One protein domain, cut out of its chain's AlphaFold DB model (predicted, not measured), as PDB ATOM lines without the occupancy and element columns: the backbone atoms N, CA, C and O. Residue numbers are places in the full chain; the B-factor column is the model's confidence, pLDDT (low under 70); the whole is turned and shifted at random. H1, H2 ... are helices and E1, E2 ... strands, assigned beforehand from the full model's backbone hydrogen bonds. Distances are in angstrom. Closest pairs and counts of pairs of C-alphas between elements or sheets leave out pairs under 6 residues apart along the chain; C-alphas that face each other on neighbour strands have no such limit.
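AT A GLANCE: This is residues 170 to 268 of the 274 residues of an uncharacterized protein of Phycisphaerales bacterium (UniProt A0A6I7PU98). A strongly twisted sheet of four strands is covered on one face by two helices, the long H2 and the shorter H1, while its other face bears no named helix. The short H3 follows the edge strand E4, away from both of these helices, and a long loop, residues 212 to 226, joins E3 to H2. The printed part has 99 residues with three named helices and four named strands, in the order E1, H1, E2, E3, H2, E4, H3; the sheet's order is E2, E3, E1, E4, antiparallel throughout, and the class is mixed, helices and strands. The whole is compact, with a radius of gyration of the C-alphas of 13.1 A and spans of 37 by 28 by 19 A.

IN THESE COORDINATES: Find C-alpha 170 at (22.563, 7.060, -0.121); from there E1, residues 170 to 177, runs 20.7 A. Next comes H1, residues 179 to 191, 18.5 A long. E2, residues 196 to 200, and E3, residues 207 to 211, follow as a hairpin. Look for C-alpha 227 at (9.358, 7.043, -0.031), where H2 begins; it runs 28.8 A through residues 227 to 246 to C-alpha 246 at (14.430, 26.481, -20.630). E4 is residues 257 to 260, and H3 is residues 263 to 266.

HOW THE PARTS SIT: Start at E1, an inner strand with staggered pairing: residues 170 to 173 pair with E4 and residues 173 to 177 with E3. Between E1 and E4, N 171 and O 259 are 2.9 A apart, within hydrogen-bond range; between E3 and E1, look at N 174 and O 209, 2.8 A. Across E2 and E3, N 197 and O 210 are 2.8 A apart. H1 is on the sheet over E3, at a height over the sheet of 8.6 A, and runs along the strands; the closest C-alphas of H1 and E3 are those of Pro 179 and Arg 207, 5.6 A apart. H2 is on the same face, over E1 at a height of 8.9 A, also along the strands; its closest C-alpha pair with E1 is Ile 236 and Ile 174, 7.7 A. H1 and H2 only just touch, with 3 pairs of C-alphas within 8 A, the closest those of Leu 189 and Val 239, 6.9 A; they run opposite ways at a steep tilt of 68 degrees, only just short of about perpendicular. E1, H1, E2 and E3, H2, E4 are split strand-helix-strand units, in each of which a helix joins two strands of the sheet that are not neighbours, with E3 between E1 and E2 and with E1 between E3 and E4; each has a right-handed crossover. In H1 and H2 every O i to N i+4 pair is within hydrogen-bond range; H3 is too short for one. H3 is not on the sheet and is apart from H1 and H2.

THE WHOLE: The two C-alphas farthest apart are those of Ser 219 and Ser 248, 37.1 A. The printed part has no cut, and its one long link is E3 to H2. Confidence is low, with pLDDT under 70, at residues 219 to 225, 263 to 264 and 266; the mean of the printed part is 86.9.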
ATOM      1  N   ASN A 170      22.603   7.150   1.331       89.19
ATOM      2  CA  ASN A 170      22.563   7.060  -0.121       89.19
ATOM      3  C   ASN A 170      22.308   8.446  -0.707       89.19
ATOM      4  O   ASN A 170      21.484   9.202  -0.198       89.19
ATOM      5  N   HIS A 171      22.983   8.760  -1.803       92.38
ATOM      6  CA  HIS A 171      22.832  10.016  -2.527       92.38
ATOM      7  C   HIS A 171      22.553   9.732  -4.000       92.38
ATOM      8  O   HIS A 171      22.878   8.660  -4.509       92.38
ATOM      9  N   PHE A 172      21.953  10.688  -4.706       93.94
ATOM     10  CA  PHE A 172      21.742  10.572  -6.148       93.94
ATOM     11  C   PHE A 172      22.834  11.302  -6.920       93.94
ATOM     12  O   PHE A 172      23.045  12.499  -6.714       93.94
ATOM     13  N   ILE A 173      23.479  10.599  -7.854       94.38
ATOM     14  CA  ILE A 173      24.253  11.237  -8.922       94.38
ATOM     15  C   ILE A 173      23.254  11.636  -9.999       94.38
ATOM     16  O   ILE A 173      22.559  10.795 -10.566       94.38
ATOM     17  N   ILE A 174      23.164  12.939 -10.238       95.00
ATOM     18  CA  ILE A 174      22.205  13.538 -11.163       95.00
ATOM     19  C   ILE A 174      22.739  13.479 -12.588       95.00
ATOM     20  O   ILE A 174      22.019  13.093 -13.505       95.00
ATOM     21  N   ALA A 175      24.003  13.862 -12.773       95.00
ATOM     22  CA  ALA A 175      24.651  13.850 -14.074       95.00
ATOM     23  C   ALA A 175      26.178  13.822 -13.952       95.00
ATOM     24  O   ALA A 175      26.753  14.259 -12.951       95.00
ATOM     25  N   ARG A 176      26.825  13.366 -15.027       94.62
ATOM     26  CA  ARG A 176      28.266  13.485 -15.266       94.62
ATOM     27  C   ARG A 176      28.474  14.382 -16.483       94.62
ATOM     28  O   ARG A 176      28.171  13.971 -17.598       94.62
ATOM     29  N   LEU A 177      28.943  15.608 -16.263       94.25
ATOM     30  CA  LEU A 177      29.027  16.656 -17.291       94.25
ATOM     31  C   LEU A 177      30.433  17.265 -17.340       94.25
ATOM     32  O   LEU A 177      31.250  17.028 -16.447       94.25
ATOM     33  N   GLY A 178      30.726  18.048 -18.382       93.94
ATOM     34  CA  GLY A 178      31.947  18.862 -18.417       93.94
ATOM     35  C   GLY A 178      31.958  19.905 -17.284       93.94
ATOM     36  O   GLY A 178      30.889  20.238 -16.775       93.94
ATOM     37  N   PRO A 179      33.119  20.447 -16.874       93.69
ATOM     38  CA  PRO A 179      33.228  21.281 -15.670       93.69
ATOM     39  C   PRO A 179      32.292  22.499 -15.683       93.69
ATOM     40  O   PRO A 179      31.477  22.662 -14.776       93.69
ATOM     41  N   ASP A 180      32.331  23.299 -16.751       93.06
ATOM     42  CA  ASP A 180      31.506  24.511 -16.878       93.06
ATOM     43  C   ASP A 180      30.009  24.187 -16.946       93.06
ATOM     44  O   ASP A 180      29.152  24.931 -16.469       93.06
ATOM     45  N   GLU A 181      29.669  23.059 -17.563       93.44
ATOM     46  CA  GLU A 181      28.291  22.606 -17.664       93.44
ATOM     47  C   GLU A 181      27.768  22.066 -16.331       93.44
ATOM     48  O   GLU A 181      26.647  22.387 -15.948       93.44
ATOM     49  N   ALA A 182      28.588  21.329 -15.582       94.06
ATOM     50  CA  ALA A 182      28.241  20.835 -14.257       94.06
ATOM     51  C   ALA A 182      27.944  21.988 -13.289       94.06
ATOM     52  O   ALA A 182      26.956  21.927 -12.558       94.06
ATOM     53  N   HIS A 183      28.737  23.066 -13.321       94.06
ATOM     54  CA  HIS A 183      28.464  24.261 -12.517       94.06
ATOM     55  C   HIS A 183      27.169  24.965 -12.937       94.06
ATOM     56  O   HIS A 183      26.370  25.322 -12.069       94.06
ATOM     57  N   ARG A 184      26.910  25.110 -14.244       93.50
ATOM     58  CA  ARG A 184      25.648  25.685 -14.750       93.50
ATOM     59  C   ARG A 184      24.432  24.844 -14.357       93.50
ATOM     60  O   ARG A 184      23.453  25.392 -13.853       93.50
ATOM     61  N   ALA A 185      24.513  23.527 -14.522       93.69
ATOM     62  CA  ALA A 185      23.464  22.597 -14.120       93.69
ATOM     63  C   ALA A 185      23.227  22.651 -12.603       93.69
ATOM     64  O   ALA A 185      22.086  22.766 -12.165       93.69
ATOM     65  N   ALA A 186      24.289  22.647 -11.792       94.75
ATOM     66  CA  ALA A 186      24.172  22.751 -10.341       94.75
ATOM     67  C   ALA A 186      23.545  24.081  -9.899       94.75
ATOM     68  O   ALA A 186      22.671  24.082  -9.035       94.75
ATOM     69  N   ALA A 187      23.932  25.207 -10.508       94.62
ATOM     70  CA  ALA A 187      23.324  26.508 -10.230       94.62
ATOM     71  C   ALA A 187      21.823  26.520 -10.567       94.62
ATOM     72  O   ALA A 187      21.020  27.005  -9.771       94.62
ATOM     73  N   PHE A 188      21.437  25.926 -11.700       94.75
ATOM     74  CA  PHE A 188      20.035  25.801 -12.097       94.75
ATOM     75  C   PHE A 188      19.232  24.911 -11.141       94.75
ATOM     76  O   PHE A 188      18.122  25.256 -10.747       94.75
ATOM     77  N   LEU A 189      19.779  23.764 -10.745       94.56
ATOM     78  CA  LEU A 189      19.118  22.855  -9.808       94.56
ATOM     79  C   LEU A 189      18.908  23.534  -8.443       94.56
ATOM     80  O   LEU A 189      17.805  23.474  -7.898       94.56
ATOM     81  N   ARG A 190      19.914  24.267  -7.945       94.94
ATOM     82  CA  ARG A 190      19.812  25.048  -6.699       94.94
ATOM     83  C   ARG A 190      18.771  26.154  -6.778       94.94
ATOM     84  O   ARG A 190      17.997  26.309  -5.838       94.94
ATOM     85  N   SER A 191      18.700  26.891  -7.889       95.12
ATOM     86  CA  SER A 191      17.688  27.946  -8.051       95.12
ATOM     87  C   SER A 191      16.253  27.403  -8.070       95.12
ATOM     88  O   SER A 191      15.316  28.145  -7.789       95.12
ATOM     89  N   HIS A 192      16.084  26.101  -8.325       95.06
ATOM     90  CA  HIS A 192      14.805  25.390  -8.276       95.06
ATOM     91  C   HIS A 192      14.597  24.585  -6.980       95.06
ATOM     92  O   HIS A 192      13.690  23.752  -6.913       95.06
ATOM     93  N   GLY A 193      15.405  24.845  -5.947       93.94
ATOM     94  CA  GLY A 193      15.234  24.287  -4.604       93.94
ATOM     95  C   GLY A 193      15.838  22.899  -4.390       93.94
ATOM     96  O   GLY A 193      15.570  22.284  -3.361       93.94
ATOM     97  N   LEU A 194      16.641  22.389  -5.329       94.38
ATOM     98  CA  LEU A 194      17.397  21.154  -5.125       94.38
ATOM     99  C   LEU A 194      18.759  21.465  -4.508       94.38
ATOM    100  O   LEU A 194      19.576  22.169  -5.099       94.38
ATOM    101  N   ASP A 195      19.023  20.887  -3.339       93.31
ATOM    102  CA  ASP A 195      20.326  21.004  -2.696       93.31
ATOM    103  C   ASP A 195      21.329  20.058  -3.368       93.31
ATOM    104  O   ASP A 195      21.260  18.834  -3.215       93.31
ATOM    105  N   VAL A 196      22.217  20.619  -4.190       95.12
ATOM    106  CA  VAL A 196      23.163  19.863  -5.022       95.12
ATOM    107  C   VAL A 196      24.584  20.411  -4.925       95.12
ATOM    108  O   VAL A 196      24.805  21.615  -4.778       95.12
ATOM    109  N   GLY A 197      25.571  19.531  -5.060       93.94
ATOM    110  CA  GLY A 197      26.999  19.842  -5.093       93.94
ATOM    111  C   GLY A 197      27.651  19.378  -6.395       93.94
ATOM    112  O   GLY A 197      27.140  18.483  -7.066       93.94
ATOM    113  N   VAL A 198      28.785  19.990  -6.740       95.06
ATOM    114  CA  VAL A 198      29.644  19.544  -7.847       95.06
ATOM    115  C   VAL A 198      30.884  18.898  -7.246       95.06
ATOM    116  O   VAL A 198      31.555  19.498  -6.406       95.06
ATOM    117  N   PHE A 199      31.178  17.676  -7.675       92.75
ATOM    118  CA  PHE A 199      32.273  16.863  -7.160       92.75
ATOM    119  C   PHE A 199      33.182  16.398  -8.297       92.75
ATOM    120  O   PHE A 199      32.773  16.286  -9.458       92.75
ATOM    121  N   ALA A 200      34.441  16.122  -7.962       90.69
ATOM    122  CA  ALA A 200      35.371  15.508  -8.895       90.69
ATOM    123  C   ALA A 200      34.893  14.092  -9.256       90.69
ATOM    124  O   ALA A 200      34.599  13.289  -8.373       90.69
ATOM    125  N   ALA A 201      34.825  13.796 -10.555       89.75
ATOM    126  CA  ALA A 201      34.631  12.436 -11.039       89.75
ATOM    127  C   ALA A 201      35.974  11.690 -11.080       89.75
ATOM    128  O   ALA A 201      37.040  12.303 -11.012       89.75
ATOM    129  N   ASP A 202      35.930  10.374 -11.294       86.94
ATOM    130  CA  ASP A 202      37.145   9.563 -11.486       86.94
ATOM    131  C   ASP A 202      37.948  10.007 -12.726       86.94
ATOM    132  O   ASP A 202      39.162   9.829 -12.800       86.94
ATOM    133  N   ASN A 203      37.270  10.615 -13.706       87.25
ATOM    134  CA  ASN A 203      37.891  11.222 -14.876       87.25
ATOM    135  C   ASN A 203      37.956  12.751 -14.707       87.25
ATOM    136  O   ASN A 203      36.902  13.382 -14.583       87.25
ATOM    137  N   PRO A 204      39.144  13.380 -14.805       87.94
ATOM    138  CA  PRO A 204      39.303  14.818 -14.580       87.94
ATOM    139  C   PRO A 204      38.544  15.697 -15.585       87.94
ATOM    140  O   PRO A 204      38.281  16.860 -15.277       87.94
ATOM    141  N   ARG A 205      38.180  15.159 -16.762       92.62
ATOM    142  CA  ARG A 205      37.390  15.865 -17.789       92.62
ATOM    143  C   ARG A 205      35.926  16.050 -17.407       92.62
ATOM    144  O   ARG A 205      35.253  16.867 -18.026       92.62
ATOM    145  N   PHE A 206      35.438  15.296 -16.428       93.44
ATOM    146  CA  PHE A 206      34.051  15.338 -16.003       93.44
ATOM    147  C   PHE A 206      33.936  15.753 -14.536       93.44
ATOM    148  O   PHE A 206      34.876  15.675 -13.736       93.44
ATOM    149  N   ARG A 207      32.745  16.221 -14.191       93.75
ATOM    150  CA  ARG A 207      32.317  16.523 -12.834       93.75
ATOM    151  C   ARG A 207      30.984  15.836 -12.577       93.75
ATOM    152  O   ARG A 207      30.148  15.733 -13.477       93.75
ATOM    153  N   GLU A 208      30.812  15.341 -11.358       94.38
ATOM    154  CA  GLU A 208      29.564  14.729 -10.907       94.38
ATOM    155  C   GLU A 208      28.717  15.801 -10.228       94.38
ATOM    156  O   GLU A 208      29.181  16.476  -9.309       94.38
ATOM    157  N   VAL A 209      27.472  15.955 -10.673       94.62
ATOM    158  CA  VAL A 209      26.471  16.755  -9.961       94.62
ATOM    159  C   VAL A 209      25.698  15.808  -9.056       94.62
ATOM    160  O   VAL A 209      25.079  14.861  -9.542       94.62
ATOM    161  N   ILE A 210      25.756  16.034  -7.748       94.44
ATOM    162  CA  ILE A 210      25.243  15.108  -6.732       94.44
ATOM    163  C   ILE A 210      24.221  15.823  -5.852       94.44
ATOM    164  O   ILE A 210      24.467  16.946  -5.415       94.44
ATOM    165  N   ALA A 211      23.095  15.168  -5.560       94.69
ATOM    166  CA  ALA A 211      22.138  15.642  -4.565       94.69
ATOM    167  C   ALA A 211      22.718  15.503  -3.149       94.69
ATOM    168  O   ALA A 211      23.080  14.409  -2.711       94.69
ATOM    169  N   LEU A 212      22.798  16.620  -2.429       91.62
ATOM    170  CA  LEU A 212      23.334  16.688  -1.067       91.62
ATOM    171  C   LEU A 212      22.349  16.139  -0.040       91.62
ATOM    172  O   LEU A 212      22.767  15.590   0.976       91.62
ATOM    173  N   ARG A 213      21.047  16.202  -0.337       89.44
ATOM    174  CA  ARG A 213      20.036  15.486   0.436       89.44
ATOM    175  C   ARG A 213      20.225  13.978   0.254       89.44
ATOM    176  O   ARG A 213      19.903  13.431  -0.800       89.44
ATOM    177  N   GLY A 214      20.769  13.334   1.281       87.62
ATOM    178  CA  GLY A 214      20.857  11.882   1.357       87.62
ATOM    179  C   GLY A 214      19.526  11.256   1.774       87.62
ATOM    180  O   GLY A 214      18.641  11.940   2.283       87.62
ATOM    181  N   PHE A 215      19.393   9.954   1.565       87.06
ATOM    182  CA  PHE A 215      18.263   9.148   2.022       87.06
ATOM    183  C   PHE A 215      18.765   7.833   2.625       87.06
ATOM    184  O   PHE A 215      19.849   7.339   2.292       87.06
ATOM    185  N   GLY A 216      17.980   7.268   3.543       83.44
ATOM    186  CA  GLY A 216      18.301   5.995   4.187       83.44
ATOM    187  C   GLY A 216      18.338   4.814   3.211       83.44
ATOM    188  O   GLY A 216      17.844   4.891   2.084       83.44
ATOM    189  N   ALA A 217      18.916   3.693   3.644       77.38
ATOM    190  CA  ALA A 217      18.791   2.439   2.908       77.38
ATOM    191  C   ALA A 217      17.313   2.016   2.884       77.38
ATOM    192  O   ALA A 217      16.696   1.821   3.929       77.38
ATOM    193  N   GLY A 218      16.734   1.928   1.688       70.88
ATOM    194  CA  GLY A 218      15.387   1.398   1.511       70.88
ATOM    195  C   GLY A 218      15.366  -0.121   1.674       70.88
ATOM    196  O   GLY A 218      16.387  -0.783   1.517       70.88
ATOM    197  N   SER A 219      14.181  -0.684   1.904       59.12
ATOM    198  CA  SER A 219      13.954  -2.136   2.002       59.12
ATOM    199  C   SER A 219      14.065  -2.881   0.659       59.12
ATOM    200  O   SER A 219      13.815  -4.081   0.598       59.12
ATOM    201  N   GLY A 220      14.378  -2.173  -0.431       62.19
ATOM    202  CA  GLY A 220      14.552  -2.759  -1.757       62.19
ATOM    203  C   GLY A 220      15.865  -3.541  -1.887       62.19
ATOM    204  O   GLY A 220      16.808  -3.277  -1.142       62.19
ATOM    205  N   PRO A 221      15.962  -4.465  -2.860       54.25
ATOM    206  CA  PRO A 221      17.146  -5.309  -3.069       54.25
ATOM    207  C   PRO A 221      18.431  -4.510  -3.337       54.25
ATOM    208  O   PRO A 221      19.511  -4.953  -2.961       54.25
ATOM    209  N   ASP A 222      18.308  -3.303  -3.895       63.22
ATOM    210  CA  ASP A 222      19.446  -2.419  -4.172       63.22
ATOM    211  C   ASP A 222      19.735  -1.436  -3.019       63.22
ATOM    212  O   ASP A 222      20.579  -0.553  -3.145       63.22
ATOM    213  N   GLY A 223      18.994  -1.513  -1.905       65.19
ATOM    214  CA  GLY A 223      19.025  -0.508  -0.836       65.19
ATOM    215  C   GLY A 223      18.434   0.847  -1.252       65.19
ATOM    216  O   GLY A 223      18.549   1.834  -0.522       65.19
ATOM    217  N   VAL A 224      17.790   0.904  -2.421       66.44
ATOM    218  CA  VAL A 224      17.221   2.099  -3.051       66.44
ATOM    219  C   VAL A 224      15.737   1.833  -3.271       66.44
ATOM    220  O   VAL A 224      15.373   0.951  -4.042       66.44
ATOM    221  N   GLY A 225      14.863   2.554  -2.569       65.62
ATOM    222  CA  GLY A 225      13.419   2.323  -2.715       65.62
ATOM    223  C   GLY A 225      12.515   2.848  -1.604       65.62
ATOM    224  O   GLY A 225      11.373   2.418  -1.516       65.62
ATOM    225  N   GLY A 226      12.999   3.749  -0.745       80.75
ATOM    226  CA  GLY A 226      12.148   4.411   0.249       80.75
ATOM    227  C   GLY A 226      11.286   5.521  -0.363       80.75
ATOM    228  O   GLY A 226      11.619   6.071  -1.417       80.75
ATOM    229  N   SER A 227      10.213   5.902   0.335       85.50
ATOM    230  CA  SER A 227       9.358   7.043  -0.031       85.50
ATOM    231  C   SER A 227      10.169   8.329  -0.241       85.50
ATOM    232  O   SER A 227       9.937   9.051  -1.208       85.50
ATOM    233  N   GLU A 228      11.187   8.562   0.591       86.94
ATOM    234  CA  GLU A 228      12.097   9.704   0.462       86.94
ATOM    235  C   GLU A 228      12.939   9.660  -0.824       86.94
ATOM    236  O   GLU A 228      13.056  10.668  -1.523       86.94
ATOM    237  N   ALA A 229      13.475   8.488  -1.182       89.88
ATOM    238  CA  ALA A 229      14.253   8.311  -2.408       89.88
ATOM    239  C   ALA A 229      13.392   8.573  -3.655       89.88
ATOM    240  O   ALA A 229      13.825   9.239  -4.598       89.88
ATOM    241  N   ASN A 230      12.148   8.086  -3.644       89.25
ATOM    242  CA  ASN A 230      11.196   8.285  -4.734       89.25
ATOM    243  C   ASN A 230      10.751   9.749  -4.846       89.25
ATOM    244  O   ASN A 230      10.680  10.275  -5.960       89.25
ATOM    245  N   ALA A 231      10.514  10.425  -3.717       91.00
ATOM    246  CA  ALA A 231      10.190  11.850  -3.687       91.00
ATOM    247  C   ALA A 231      11.329  12.689  -4.284       91.00
ATOM    248  O   ALA A 231      11.104  13.458  -5.220       91.00
ATOM    249  N   LEU A 232      12.569  12.460  -3.837       92.56
ATOM    250  CA  LEU A 232      13.739  13.171  -4.348       92.56
ATOM    251  C   LEU A 232      13.971  12.894  -5.842       92.56
ATOM    252  O   LEU A 232      14.221  13.818  -6.613       92.56
ATOM    253  N   ARG A 233      13.819  11.642  -6.290       92.75
ATOM    254  CA  ARG A 233      13.904  11.284  -7.716       92.75
ATOM    255  C   ARG A 233      12.822  11.981  -8.546       92.75
ATOM    256  O   ARG A 233      13.106  12.432  -9.658       92.75
ATOM    257  N   SER A 234      11.596  12.069  -8.033       93.19
ATOM    258  CA  SER A 234      10.494  12.776  -8.693       93.19
ATOM    259  C   SER A 234      10.804  14.267  -8.849       93.19
ATOM    260  O   SER A 234      10.653  14.811  -9.948       93.19
ATOM    261  N   ASP A 235      11.327  14.904  -7.798       94.19
ATOM    262  CA  ASP A 235      11.741  16.307  -7.838       94.19
ATOM    263  C   ASP A 235      12.879  16.553  -8.829       94.19
ATOM    264  O   ASP A 235      12.777  17.464  -9.654       94.19
ATOM    265  N   ILE A 236      13.914  15.705  -8.831       94.81
ATOM    266  CA  ILE A 236      15.018  15.818  -9.793       94.81
ATOM    267  C   ILE A 236      14.494  15.710 -11.229       94.81
ATOM    268  O   ILE A 236      14.805  16.563 -12.059       94.81
ATOM    269  N   ARG A 237      13.631  14.730 -11.525       94.75
ATOM    270  CA  ARG A 237      13.031  14.574 -12.863       94.75
ATOM    271  C   ARG A 237      12.141  15.756 -13.244       94.75
ATOM    272  O   ARG A 237      12.112  16.156 -14.408       94.75
ATOM    273  N   ARG A 238      11.390  16.313 -12.292       94.94
ATOM    274  CA  ARG A 238      10.551  17.496 -12.521       94.94
ATOM    275  C   ARG A 238      11.405  18.698 -12.915       94.94
ATOM    276  O   ARG A 238      11.092  19.338 -13.917       94.94
ATOM    277  N   VAL A 239      12.479  18.973 -12.178       95.31
ATOM    278  CA  VAL A 239      13.393  20.088 -12.476       95.31
ATOM    279  C   VAL A 239      14.207  19.824 -13.746       95.31
ATOM    280  O   VAL A 239      14.394  20.737 -14.544       95.31
ATOM    281  N   GLY A 240      14.615  18.583 -14.010       93.75
ATOM    282  CA  GLY A 240      15.344  18.222 -15.228       93.75
ATOM    283  C   GLY A 240      14.553  18.450 -16.514       93.75
ATOM    284  O   GLY A 240      15.097  18.952 -17.497       93.75
ATOM    285  N   ARG A 241      13.234  18.219 -16.494       92.69
ATOM    286  CA  ARG A 241      12.356  18.609 -17.610       92.69
ATOM    287  C   ARG A 241      12.334  20.124 -17.836       92.69
ATOM    288  O   ARG A 241      12.340  20.555 -18.986       92.69
ATOM    289  N   LEU A 242      12.340  20.923 -16.764       92.50
ATOM    290  CA  LEU A 242      12.422  22.387 -16.865       92.50
ATOM    291  C   LEU A 242      13.779  22.833 -17.418       92.50
ATOM    292  O   LEU A 242      13.817  23.700 -18.287       92.50
ATOM    293  N   TYR A 243      14.871  22.203 -16.981       91.81
ATOM    294  CA  TYR A 243      16.218  22.484 -17.479       91.81
ATOM    295  C   TYR A 243      16.326  22.258 -18.990       91.81
ATOM    296  O   TYR A 243      16.765  23.144 -19.722       91.81
ATOM    297  N   LYS A 244      15.842  21.111 -19.480       89.56
ATOM    298  CA  LYS A 244      15.822  20.795 -20.914       89.56
ATOM    299  C   LYS A 244      14.970  21.780 -21.718       89.56
ATOM    300  O   LYS A 244      15.366  22.175 -22.809       89.56
ATOM    301  N   ALA A 245      13.827  22.201 -21.171       89.81
ATOM    302  CA  ALA A 245      12.922  23.132 -21.840       89.81
ATOM    303  C   ALA A 245      13.439  24.584 -21.872       89.81
ATOM    304  O   ALA A 245      13.253  25.266 -22.873       89.81
ATOM    305  N   GLN A 246      14.060  25.067 -20.790       86.75
ATOM    306  CA  GLN A 246      14.430  26.481 -20.630       86.75
ATOM    307  C   GLN A 246      15.896  26.772 -20.948       86.75
ATOM    308  O   GLN A 246      16.200  27.775 -21.585       86.75
ATOM    309  N   ALA A 247      16.811  25.915 -20.497       75.62
ATOM    310  CA  ALA A 247      18.248  26.131 -20.647       75.62
ATOM    311  C   ALA A 247      18.806  25.504 -21.934       75.62
ATOM    312  O   ALA A 247      20.014  25.547 -22.156       75.62
ATOM    313  N   SER A 248      17.944  24.885 -22.758       71.31
ATOM    314  CA  SER A 248      18.333  24.048 -23.901       71.31
ATOM    315  C   SER A 248      19.420  23.029 -23.528       71.31
ATOM    316  O   SER A 248      20.296  22.709 -24.335       71.31
ATOM    317  N   GLY A 249      19.392  22.560 -22.275       70.56
ATOM    318  CA  GLY A 249      20.390  21.649 -21.742       70.56
ATOM    319  C   GLY A 249      20.373  20.317 -22.496       70.56
ATOM    320  O   GLY A 249      19.301  19.858 -22.901       70.56
ATOM    321  N   PRO A 250      21.527  19.653 -22.669       75.19
ATOM    322  CA  PRO A 250      21.602  18.399 -23.419       75.19
ATOM    323  C   PRO A 250      20.957  17.211 -22.689       75.19
ATOM    324  O   PRO A 250      20.820  16.139 -23.272       75.19
ATOM    325  N   THR A 251      20.559  17.371 -21.423       83.81
ATOM    326  CA  THR A 251      20.034  16.297 -20.574       83.81
ATOM    327  C   THR A 251      18.789  16.738 -19.799       83.81
ATOM    328  O   THR A 251      18.605  17.918 -19.505       83.81
ATOM    329  N   ASP A 252      17.923  15.779 -19.474       86.12
ATOM    330  CA  ASP A 252      16.750  15.926 -18.598       86.12
ATOM    331  C   ASP A 252      16.952  15.273 -17.221       86.12
ATOM    332  O   ASP A 252      16.003  15.194 -16.438       86.12
ATOM    333  N   PHE A 253      18.171  14.810 -16.920       90.19
ATOM    334  CA  PHE A 253      18.521  14.140 -15.665       90.19
ATOM    335  C   PHE A 253      17.658  12.896 -15.358       90.19
ATOM    336  O   PHE A 253      17.460  12.539 -14.193       90.19
ATOM    337  N   ALA A 254      17.113  12.228 -16.384       86.31
ATOM    338  CA  ALA A 254      16.283  11.037 -16.200       86.31
ATOM    339  C   ALA A 254      17.075   9.824 -15.677       86.31
ATOM    340  O   ALA A 254      16.524   9.032 -14.901       86.31
ATOM    341  N   ASP A 255      18.361   9.741 -16.036       86.50
ATOM    342  CA  ASP A 255      19.292   8.643 -15.729       86.50
ATOM    343  C   ASP A 255      19.925   8.741 -14.327       86.50
ATOM    344  O   ASP A 255      21.046   8.295 -14.084       86.50
ATOM    345  N   VAL A 256      19.199   9.330 -13.372       91.88
ATOM    346  CA  VAL A 256      19.605   9.414 -11.965       91.88
ATOM    347  C   VAL A 256      19.756   8.021 -11.357       91.88
ATOM    348  O   VAL A 256      18.792   7.245 -11.267       91.88
ATOM    349  N   TYR A 257      20.939   7.753 -10.813       89.56
ATOM    350  CA  TYR A 257      21.216   6.547 -10.044       89.56
ATOM    351  C   TYR A 257      21.697   6.888  -8.638       89.56
ATOM    352  O   TYR A 257      22.325   7.920  -8.384       89.56
ATOM    353  N   ALA A 258      21.320   6.024  -7.705       89.38
ATOM    354  CA  ALA A 258      21.731   6.139  -6.323       89.38
ATOM    355  C   ALA A 258      23.118   5.525  -6.149       89.38
ATOM    356  O   ALA A 258      23.448   4.524  -6.782       89.38
ATOM    357  N   PHE A 259      23.902   6.097  -5.251       87.19
ATOM    358  CA  PHE A 259      25.134   5.498  -4.777       87.19
ATOM    359  C   PHE A 259      25.237   5.700  -3.274       87.19
ATOM    360  O   PHE A 259      24.778   6.707  -2.726       87.19
ATOM    361  N   ARG A 260      25.856   4.730  -2.612       84.75
ATOM    362  CA  ARG A 260      26.182   4.846  -1.202       84.75
ATOM    363  C   ARG A 260      27.523   5.539  -1.055       84.75
ATOM    364  O   ARG A 260      28.454   5.285  -1.821       84.75
ATOM    365  N   ILE A 261      27.611   6.430  -0.080       79.88
ATOM    366  CA  ILE A 261      28.855   7.134   0.188       79.88
ATOM    367  C   ILE A 261      29.688   6.339   1.168       79.88
ATOM    368  O   ILE A 261      29.367   6.239   2.352       79.88
ATOM    369  N   ASP A 262      30.802   5.833   0.659       78.19
ATOM    370  CA  ASP A 262      31.869   5.308   1.493       78.19
ATOM    371  C   ASP A 262      32.635   6.460   2.155       78.19
ATOM    372  O   ASP A 262      32.756   7.558   1.596       78.19
ATOM    373  N   ALA A 263      33.258   6.190   3.306       65.88
ATOM    374  CA  ALA A 263      34.030   7.171   4.077       65.88
ATOM    375  C   ALA A 263      35.102   7.916   3.249       65.88
ATOM    376  O   ALA A 263      35.466   9.051   3.555       65.88
ATOM    377  N   ARG A 264      35.601   7.311   2.160       68.06
ATOM    378  CA  ARG A 264      36.544   7.958   1.234       68.06
ATOM    379  C   ARG A 264      35.895   9.076   0.412       68.06
ATOM    380  O   ARG A 264      36.507  10.127   0.246       68.06
ATOM    381  N   ARG A 265      34.676   8.861  -0.097       71.12
ATOM    382  CA  ARG A 265      33.923   9.872  -0.859       71.12
ATOM    383  C   ARG A 265      33.303  10.927   0.056       71.12
ATOM    384  O   ARG A 265      33.207  12.071  -0.359       71.12
ATOM    385  N   ALA A 266      32.984  10.600   1.309       69.44
ATOM    386  CA  ALA A 266      32.493  11.582   2.284       69.44
ATOM    387  C   ALA A 266      33.502  12.707   2.582       69.44
ATOM    388  O   ALA A 266      33.122  13.837   2.882       69.44
ATOM    389  N   ARG A 267      34.805  12.414   2.450       70.06
ATOM    390  CA  ARG A 267      35.883  13.408   2.586       70.06
ATOM    391  C   ARG A 267      36.046  14.301   1.356       70.06
ATOM    392  O   ARG A 267      36.765  15.296   1.434       70.06
ATOM    393  N   MET A 268      35.412  13.968   0.228       73.62
ATOM    394  CA  MET A 268      35.415  14.845  -0.938       73.62
ATOM    395  C   MET A 268      34.583  16.079  -0.615       73.62
ATOM    396  O   MET A 268      33.401  15.999  -0.293       73.62
TER     397      MET A 268